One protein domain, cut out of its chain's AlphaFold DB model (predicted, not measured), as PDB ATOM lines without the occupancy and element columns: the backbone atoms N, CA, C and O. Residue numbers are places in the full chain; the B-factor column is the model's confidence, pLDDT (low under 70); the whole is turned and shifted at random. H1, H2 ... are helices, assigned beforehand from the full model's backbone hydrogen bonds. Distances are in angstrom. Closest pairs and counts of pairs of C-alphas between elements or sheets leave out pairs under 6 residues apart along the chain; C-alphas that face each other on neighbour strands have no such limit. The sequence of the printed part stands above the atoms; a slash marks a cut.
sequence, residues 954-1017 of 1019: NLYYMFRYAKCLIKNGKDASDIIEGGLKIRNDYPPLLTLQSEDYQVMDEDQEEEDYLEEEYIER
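What this domain is: This is residues 954 to 1017 of the 1019 residues of an uncharacterized protein of Paenibacillus sp. PAMC21692 (UniProt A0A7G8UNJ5). Three helices, H1, H2 and H3, pack together in a compact triangle, each touching the other two at a shallow tilt, and a fourth and longest helix, H4, lies loosely beside H1 and H3, well away from H2. The chain folds back on itself twice, from H1 to H2 and from H2 to H3, and then a stretch of eight residues leads to H4. The printed part has 64 residues with four named helices, in the order H1, H2, H3, H4, and no named strand; the class is all helix. The whole is compact, with a radius of gyration of the C-alphas of 11.1 A and spans of 32 by 26 by 18 A.

How they stand to each other: H1, residues 955 to 967, touches H2, residues 973 to 982; the closest C-alphas, those of Leu 955 and Gly 979, are 5.6 A apart. These two helices run opposite ways at a shallow tilt of 15 degrees and form a helical hairpin. H2 touches H3, residues 987 to 993, and their closest C-alphas, those of Ile 976 and Leu 989, are 5.9 A apart. H2 and H3 also form a helical hairpin, opposite ways at a shallow tilt of 32 degrees, only just short of steep. H1 touches H3 with residues 959 to 963 alone; the closest C-alphas are those of Phe 959 and Leu 989, 5.8 A apart. H1 and H3 run the same way at a shallow tilt of 34 degrees, only just short of steep. H4, residues 1002 to 1015, is close to H1 but not clearly touching, with the closest C-alphas, those of Tyr 956 and Tyr 1009, 6.8 A apart. H4 and H1 run opposite ways at a shallow tilt of 22 degrees. H4 is also close to H3 but not clearly touching, at a steep tilt of 53 degrees, opposite ways; the C-alphas of Pro 988 and Glu 1005, their closest, are 7.4 A apart. H2 and H4 are apart. In H1, H2 and H3 every backbone O i to N i+4 pair is within hydrogen-bond range, and in H4 8 of 10 are.

Where its parts are: H1 begins at C-alpha 955, at (288.210, 126.502, 258.216), and measures 18.2 A from first to last C-alpha. H2 measures 14.3 A, and H3 measures 9.8 A. H4 runs 20.2 A, from C-alpha 1002 at (270.709, 125.359, 257.918) to C-alpha 1015 at (286.489, 129.368, 269.810).

The domain as a whole: The two C-alphas farthest apart are those of Gly 969 and Arg 1017, 32.3 A. The printed part has no cut. The links H1 to H2 and H2 to H3 are tight, and the link H3 to H4 is short. The mean pLDDT of the printed part is 71.3, and that of H4 is 48. The model's confidence is under 70 at residue 983 and at residues 995 to 1017.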
ATOM      1  N   ASN A 954     291.128 129.992 257.471       84.62
ATOM      2  CA  ASN A 954     289.804 129.995 258.073       84.62
ATOM      3  C   ASN A 954     288.981 128.781 257.618       84.62
ATOM      4  O   ASN A 954     288.455 128.750 256.499       84.62
ATOM      5  N   LEU A 955     288.872 127.782 258.494       82.94
ATOM      6  CA  LEU A 955     288.210 126.502 258.216       82.94
ATOM      7  C   LEU A 955     286.743 126.670 257.847       82.94
ATOM      8  O   LEU A 955     286.225 125.970 256.975       82.94
ATOM      9  N   TYR A 956     286.081 127.647 258.448       84.25
ATOM     10  CA  TYR A 956     284.682 127.866 258.166       84.25
ATOM     11  C   TYR A 956     284.445 128.572 256.824       84.25
ATOM     12  O   TYR A 956     283.510 128.228 256.093       84.25
ATOM     13  N   TYR A 957     285.304 129.522 256.436       89.75
ATOM     14  CA  TYR A 957     285.250 130.079 255.079       89.75
ATOM     15  C   TYR A 957     285.486 128.980 254.035       89.75
ATOM     16  O   TYR A 957     284.824 128.979 252.996       89.75
ATOM     17  N   MET A 958     286.363 128.009 254.330       90.31
ATOM     18  CA  MET A 958     286.567 126.827 253.485       90.31
ATOM     19  C   MET A 958     285.315 125.963 253.414       90.31
ATOM     20  O   MET A 958     284.894 125.615 252.315       90.31
ATOM     21  N   PHE A 959     284.684 125.673 254.553       88.88
ATOM     22  CA  PHE A 959     283.432 124.923 254.617       88.88
ATOM     23  C   PHE A 959     282.317 125.584 253.802       88.88
ATOM     24  O   PHE A 959     281.724 124.939 252.939       88.88
ATOM     25  N   ARG A 960     282.064 126.885 253.994       87.81
ATOM     26  CA  ARG A 960     281.025 127.607 253.239       87.81
ATOM     27  C   ARG A 960     281.338 127.680 251.747       87.81
ATOM     28  O   ARG A 960     280.440 127.495 250.927       87.81
ATOM     29  N   TYR A 961     282.603 127.885 251.378       92.44
ATOM     30  CA  TYR A 961     283.015 127.852 249.977       92.44
ATOM     31  C   TYR A 961     282.824 126.460 249.358       92.44
ATOM     32  O   TYR A 961     282.246 126.352 248.278       92.44
ATOM     33  N   ALA A 962     283.240 125.399 250.054       90.19
ATOM     34  CA  ALA A 962     283.068 124.012 249.632       90.19
ATOM     35  C   ALA A 962     281.584 123.642 249.483       90.19
ATOM     36  O   ALA A 962     281.189 123.111 248.447       90.19
ATOM     37  N   LYS A 963     280.737 124.019 250.449       87.94
ATOM     38  CA  LYS A 963     279.282 123.830 250.377       87.94
ATOM     39  C   LYS A 963     278.679 124.536 249.157       87.94
ATOM     40  O   LYS A 963     277.902 123.938 248.415       87.94
ATOM     41  N   CYS A 964     279.069 125.786 248.907       88.69
ATOM     42  CA  CYS A 964     278.613 126.550 247.743       88.69
ATOM     43  C   CYS A 964     279.086 125.926 246.412       88.69
ATOM     44  O   CYS A 964     278.337 125.922 245.433       88.69
ATOM     45  N   LEU A 965     280.296 125.353 246.359       89.06
ATOM     46  CA  LEU A 965     280.785 124.600 245.196       89.06
ATOM     47  C   LEU A 965     279.944 123.344 244.940       89.06
ATOM     48  O   LEU A 965     279.463 123.174 243.819       89.06
ATOM     49  N   ILE A 966     279.703 122.533 245.975       87.88
ATOM     50  CA  ILE A 966     278.899 121.304 245.896       87.88
ATOM     51  C   ILE A 966     277.469 121.623 245.442       87.88
ATOM     52  O   ILE A 966     276.977 121.017 244.490       87.88
ATOM     53  N   LYS A 967     276.826 122.634 246.046       84.88
ATOM     54  CA  LYS A 967     275.475 123.098 245.670       84.88
ATOM     55  C   LYS A 967     275.387 123.500 244.193       84.88
ATOM     56  O   LYS A 967     274.372 123.263 243.545       84.88
ATOM     57  N   ASN A 968     276.462 124.069 243.647       84.75
ATOM     58  CA  ASN A 968     276.572 124.478 242.247       84.75
ATOM     59  C   ASN A 968     277.090 123.365 241.308       84.75
ATOM     60  O   ASN A 968     277.408 123.651 240.149       84.75
ATOM     61  N   GLY A 969     277.213 122.120 241.782       83.88
ATOM     62  CA  GLY A 969     277.685 120.974 240.996       83.88
ATOM     63  C   GLY A 969     279.171 121.029 240.621       83.88
ATOM     64  O   GLY A 969     279.569 120.460 239.605       83.88
ATOM     65  N   LYS A 970     279.989 121.757 241.390       88.19
ATOM     66  CA  LYS A 970     281.441 121.881 241.197       88.19
ATOM     67  C   LYS A 970     282.194 121.021 242.210       88.19
ATOM     68  O   LYS A 970     281.727 120.815 243.324       88.19
ATOM     69  N   ASP A 971     283.385 120.577 241.818       88.31
ATOM     70  CA  ASP A 971     284.287 119.843 242.703       88.31
ATOM     71  C   ASP A 971     284.809 120.749 243.834       88.31
ATOM     72  O   ASP A 971     285.249 121.878 243.589       88.31
ATOM     73  N   ALA A 972     284.730 120.248 245.066       89.81
ATOM     74  CA  ALA A 972     285.170 120.913 246.291       89.81
ATOM     75  C   ALA A 972     286.292 120.151 247.021       89.81
ATOM     76  O   ALA A 972     286.733 120.601 248.080       89.81
ATOM     77  N   SER A 973     286.763 119.028 246.463       87.94
ATOM     78  CA  SER A 973     287.694 118.095 247.115       87.94
ATOM     79  C   SER A 973     288.975 118.786 247.589       87.94
ATOM     80  O   SER A 973     289.365 118.630 248.743       87.94
ATOM     81  N   ASP A 974     289.559 119.654 246.758       88.00
ATOM     82  CA  ASP A 974     290.780 120.404 247.090       88.00
ATOM     83  C   ASP A 974     290.622 121.312 248.325       88.00
ATOM     84  O   ASP A 974     291.555 121.478 249.114       88.00
ATOM     85  N   ILE A 975     289.441 121.917 248.501       90.56
ATOM     86  CA  ILE A 975     289.152 122.821 249.624       90.56
ATOM     87  C   ILE A 975     288.908 122.018 250.901       90.56
ATOM     88  O   ILE A 975     289.420 122.386 251.958       90.56
ATOM     89  N   ILE A 976     288.175 120.908 250.795       89.06
ATOM     90  CA  ILE A 976     287.904 120.006 251.918       89.06
ATOM     91  C   ILE A 976     289.212 119.383 252.414       89.06
ATOM     92  O   ILE A 976     289.521 119.469 253.601       89.06
ATOM     93  N   GLU A 977     290.039 118.846 251.515       87.06
ATOM     94  CA  GLU A 977     291.363 118.328 251.869       87.06
ATOM     95  C   GLU A 977     292.277 119.411 252.447       87.06
ATOM     96  O   GLU A 977     293.030 119.149 253.386       87.06
ATOM     97  N   GLY A 978     292.236 120.626 251.892       85.62
ATOM     98  CA  GLY A 978     292.983 121.773 252.402       85.62
ATOM     99  C   GLY A 978     292.618 122.110 253.849       85.62
ATOM    100  O   GLY A 978     293.509 122.256 254.684       85.62
ATOM    101  N   GLY A 979     291.323 122.156 254.166       82.62
ATOM    102  CA  GLY A 979     290.843 122.407 255.523       82.62
ATOM    103  C   GLY A 979     291.131 121.250 256.480       82.62
ATOM    104  O   GLY A 979     291.620 121.478 257.582       82.62
ATOM    105  N   LEU A 980     290.967 119.999 256.047       80.50
ATOM    106  CA  LEU A 980     291.289 118.828 256.872       80.50
ATOM    107  C   LEU A 980     292.801 118.640 257.100       80.50
ATOM    108  O   LEU A 980     293.208 118.024 258.086       80.50
ATOM    109  N   LYS A 981     293.656 119.204 256.235       80.38
ATOM    110  CA  LYS A 981     295.103 119.333 256.498       80.38
ATOM    111  C   LYS A 981     295.402 120.329 257.619       80.38
ATOM    112  O   LYS A 981     296.395 120.141 258.315       80.38
ATOM    113  N   ILE A 982     294.569 121.359 257.788       75.19
ATOM    114  CA  ILE A 982     294.674 122.331 258.885       75.19
ATOM    115  C   ILE A 982     294.101 121.724 260.176       75.19
ATOM    116  O   ILE A 982     294.777 121.738 261.203       75.19
ATOM    117  N   ARG A 983     292.896 121.138 260.119       69.56
ATOM    118  CA  ARG A 983     292.229 120.467 261.243       69.56
ATOM    119  C   ARG A 983     291.432 119.260 260.747       69.56
ATOM    120  O   ARG A 983     290.371 119.401 260.148       69.56
ATOM    121  N   ASN A 984     291.953 118.060 260.994       77.00
ATOM    122  CA  ASN A 984     291.413 116.814 260.435       77.00
ATOM    123  C   ASN A 984     290.149 116.301 261.130       77.00
ATOM    124  O   ASN A 984     289.541 115.361 260.633       77.00
ATOM    125  N   ASP A 985     289.792 116.868 262.278       71.12
ATOM    126  CA  ASP A 985     288.591 116.539 263.045       71.12
ATOM    127  C   ASP A 985     287.496 117.605 262.899       71.12
ATOM    128  O   ASP A 985     286.545 117.597 263.672       71.12
ATOM    129  N   TYR A 986     287.628 118.529 261.937       72.75
ATOM    130  CA  TYR A 986     286.686 119.625 261.729       72.75
ATOM    131  C   TYR A 986     285.318 119.087 261.275       72.75
ATOM    132  O   TYR A 986     285.178 118.725 260.097       72.75
ATOM    133  N   PRO A 987     284.303 119.018 262.163       75.75
ATOM    134  CA  PRO A 987     283.085 118.261 261.885       75.75
ATOM    135  C   PRO A 987     282.338 118.740 260.630       75.75
ATOM    136  O   PRO A 987     281.953 117.884 259.827       75.75
ATOM    137  N   PRO A 988     282.214 120.057 260.350       79.31
ATOM    138  CA  PRO A 988     281.522 120.507 259.143       79.31
ATOM    139  C   PRO A 988     282.196 120.058 257.833       79.31
ATOM    140  O   PRO A 988     281.510 119.677 256.887       79.31
ATOM    141  N   LEU A 989     283.535 120.034 257.760       82.19
ATOM    142  CA  LEU A 989     284.252 119.567 256.559       82.19
ATOM    143  C   LEU A 989     284.249 118.041 256.442       82.19
ATOM    144  O   LEU A 989     284.132 117.530 255.331       82.19
ATOM    145  N   LEU A 990     284.336 117.318 257.564       81.31
ATOM    146  CA  LEU A 990     284.176 115.860 257.582       81.31
ATOM    147  C   LEU A 990     282.785 115.445 257.094       81.31
ATOM    148  O   LEU A 990     282.653 114.473 256.354       81.31
ATOM    149  N   THR A 991     281.759 116.219 257.448       80.81
ATOM    150  CA  THR A 991     280.388 115.971 256.990       80.81
ATOM    151  C   THR A 991     280.276 116.146 255.473       80.81
ATOM    152  O   THR A 991     279.693 115.290 254.809       80.81
ATOM    153  N   LEU A 992     280.910 117.178 254.896       80.44
ATOM    154  CA  LEU A 992     280.984 117.358 253.435       80.44
ATOM    155  C   LEU A 992     281.803 116.268 252.717       80.44
ATOM    156  O   LEU A 992     281.637 116.094 251.512       80.44
ATOM    157  N   GLN A 993     282.691 115.563 253.424       80.75
ATOM    158  CA  GLN A 993     283.489 114.460 252.879       80.75
ATOM    159  C   GLN A 993     282.728 113.120 252.869       80.75
ATOM    160  O   GLN A 993     283.086 112.219 252.111       80.75
ATOM    161  N   SER A 994     281.703 112.967 253.712       76.38
ATOM    162  CA  SER A 994     280.928 111.726 253.814       76.38
ATOM    163  C   SER A 994     279.976 111.532 252.623       76.38
ATOM    164  O   SER A 994     279.328 112.478 252.178       76.38
ATOM    165  N   GLU A 995     279.860 110.297 252.113       57.78
ATOM    166  CA  GLU A 995     278.952 109.951 250.998       57.78
ATOM    167  C   GLU A 995     277.458 110.116 251.359       57.78
ATOM    168  O   GLU A 995     276.611 110.192 250.470       57.78
ATOM    169  N   ASP A 996     277.147 110.244 252.655       53.44
ATOM    170  CA  ASP A 996     275.804 110.395 253.227       53.44
ATOM    171  C   ASP A 996     275.449 111.857 253.576       53.44
ATOM    172  O   ASP A 996     274.662 112.091 254.496       53.44
ATOM    173  N   TYR A 997     275.992 112.865 252.871       59.56
ATOM    174  CA  TYR A 997     275.597 114.271 253.077       59.56
ATOM    175  C   TYR A 997     274.102 114.477 252.756       59.56
ATOM    176  O   TYR A 997     273.707 114.826 251.642       59.56
ATOM    177  N   GLN A 998     273.249 114.262 253.756       55.38
ATOM    178  CA  GLN A 998     271.909 114.822 253.805       55.38
ATOM    179  C   GLN A 998     272.046 116.274 254.239       55.38
ATOM    180  O   GLN A 998     272.806 116.572 255.157       55.38
ATOM    181  N   VAL A 999     271.329 117.167 253.552       54.56
ATOM    182  CA  VAL A 999     271.270 118.601 253.855       54.56
ATOM    183  C   VAL A 999     271.033 118.762 255.357       54.56
ATOM    184  O   VAL A 999     269.923 118.524 255.831       54.56
ATOM    185  N   MET A1000     272.091 119.095 256.101       50.62
ATOM    186  CA  MET A1000     271.972 119.452 257.509       50.62
ATOM    187  C   MET A1000     271.036 120.652 257.606       50.62
ATOM    188  O   MET A1000     271.005 121.493 256.700       50.62
ATOM    189  N   ASP A1001     270.263 120.717 258.687       53.69
ATOM    190  CA  ASP A1001     269.423 121.877 258.958       53.69
ATOM    191  C   ASP A1001     270.303 123.139 258.913       53.69
ATOM    192  O   ASP A1001     271.367 123.184 259.539       53.69
ATOM    193  N   GLU A1002     269.913 124.137 258.111       55.41
ATOM    194  CA  GLU A1002     270.709 125.359 257.918       55.41
ATOM    195  C   GLU A1002     270.945 126.076 259.246       55.41
ATOM    196  O   GLU A1002     271.995 126.698 259.415       55.41
ATOM    197  N   ASP A1003     270.000 125.937 260.179       47.56
ATOM    198  CA  ASP A1003     270.128 126.433 261.540       47.56
ATOM    199  C   ASP A1003     271.288 125.715 262.252       47.56
ATOM    200  O   ASP A1003     272.186 126.385 262.747       47.56
ATOM    201  N   GLN A1004     271.369 124.383 262.192       48.38
ATOM    202  CA  GLN A1004     272.386 123.562 262.869       48.38
ATOM    203  C   GLN A1004     273.811 123.757 262.305       48.38
ATOM    204  O   GLN A1004     274.779 123.809 263.056       48.38
ATOM    205  N   GLU A1005     273.966 123.981 260.996       56.34
ATOM    206  CA  GLU A1005     275.273 124.357 260.418       56.34
ATOM    207  C   GLU A1005     275.721 125.785 260.786       56.34
ATOM    208  O   GLU A1005     276.897 126.142 260.679       56.34
ATOM    209  N   GLU A1006     274.770 126.658 261.116       54.38
ATOM    210  CA  GLU A1006     275.022 128.025 261.578       54.38
ATOM    211  C   GLU A1006     275.305 128.050 263.092       54.38
ATOM    212  O   GLU A1006     276.061 128.903 263.565       54.38
ATOM    213  N   GLU A1007     274.778 127.066 263.829       49.69
ATOM    214  CA  GLU A1007     275.099 126.782 265.227       49.69
ATOM    215  C   GLU A1007     276.572 126.398 265.420       49.69
ATOM    216  O   GLU A1007     277.227 127.000 266.271       49.69
ATOM    217  N   ASP A1008     277.102 125.499 264.586       45.91
ATOM    218  CA  ASP A1008     278.506 125.062 264.644       45.91
ATOM    219  C   ASP A1008     279.487 126.203 264.282       45.91
ATOM    220  O   ASP A1008     280.563 126.337 264.868       45.91
ATOM    221  N   TYR A1009     279.100 127.111 263.373       53.34
ATOM    222  CA  TYR A1009     279.914 128.285 263.016       53.34
ATOM    223  C   TYR A1009     280.057 129.303 264.140       53.34
ATOM    224  O   TYR A1009     281.140 129.838 264.382       53.34
ATOM    225  N   LEU A1010     278.934 129.641 264.776       46.28
ATOM    226  CA  LEU A1010     278.908 130.619 265.855       46.28
ATOM    227  C   LEU A1010     279.566 130.062 267.122       46.28
ATOM    228  O   LEU A1010     279.926 130.838 267.997       46.28
ATOM    229  N   GLU A1011     279.769 128.753 267.239       41.62
ATOM    230  CA  GLU A1011     280.680 128.205 268.242       41.62
ATOM    231  C   GLU A1011     282.143 128.428 267.833       41.62
ATOM    232  O   GLU A1011     282.934 128.947 268.621       41.62
ATOM    233  N   GLU A1012     282.513 128.159 266.580       45.72
ATOM    234  CA  GLU A1012     283.913 128.178 266.145       45.72
ATOM    235  C   GLU A1012     284.496 129.558 265.814       45.72
ATOM    236  O   GLU A1012     285.645 129.797 266.169       45.72
ATOM    237  N   GLU A1013     283.749 130.529 265.263       44.56
ATOM    238  CA  GLU A1013     284.255 131.914 265.116       44.56
ATOM    239  C   GLU A1013     284.583 132.533 266.493       44.56
ATOM    240  O   GLU A1013     285.388 133.462 266.591       44.56
ATOM    241  N   TYR A1014     283.977 132.013 267.567       41.84
ATOM    242  CA  TYR A1014     284.238 132.423 268.946       41.84
ATOM    243  C   TYR A1014     285.283 131.543 269.653       41.84
ATOM    244  O   TYR A1014     286.013 132.065 270.494       41.84
ATOM    245  N   ILE A1015     285.421 130.257 269.307       34.50
ATOM    246  CA  ILE A1015     286.489 129.368 269.810       34.50
ATOM    247  C   ILE A1015     287.832 129.683 269.125       34.50
ATOM    248  O   ILE A1015     288.824 129.936 269.807       34.50
ATOM    249  N   GLU A1016     287.864 129.806 267.794       35.75
ATOM    250  CA  GLU A1016     289.041 130.205 267.005       35.75
ATOM    251  C   GLU A1016     289.406 131.686 267.178       35.75
ATOM    252  O   GLU A1016     290.414 132.129 266.638       35.75
ATOM    253  N   ARG A1017     288.641 132.480 267.944       38.00
ATOM    254  CA  ARG A1017     289.010 133.841 268.394       38.00
ATOM    255  C   ARG A1017     289.423 133.935 269.866       38.00
ATOM    256  O   ARG A1017     289.956 134.975 270.234       38.00
TER     257      ARG A1017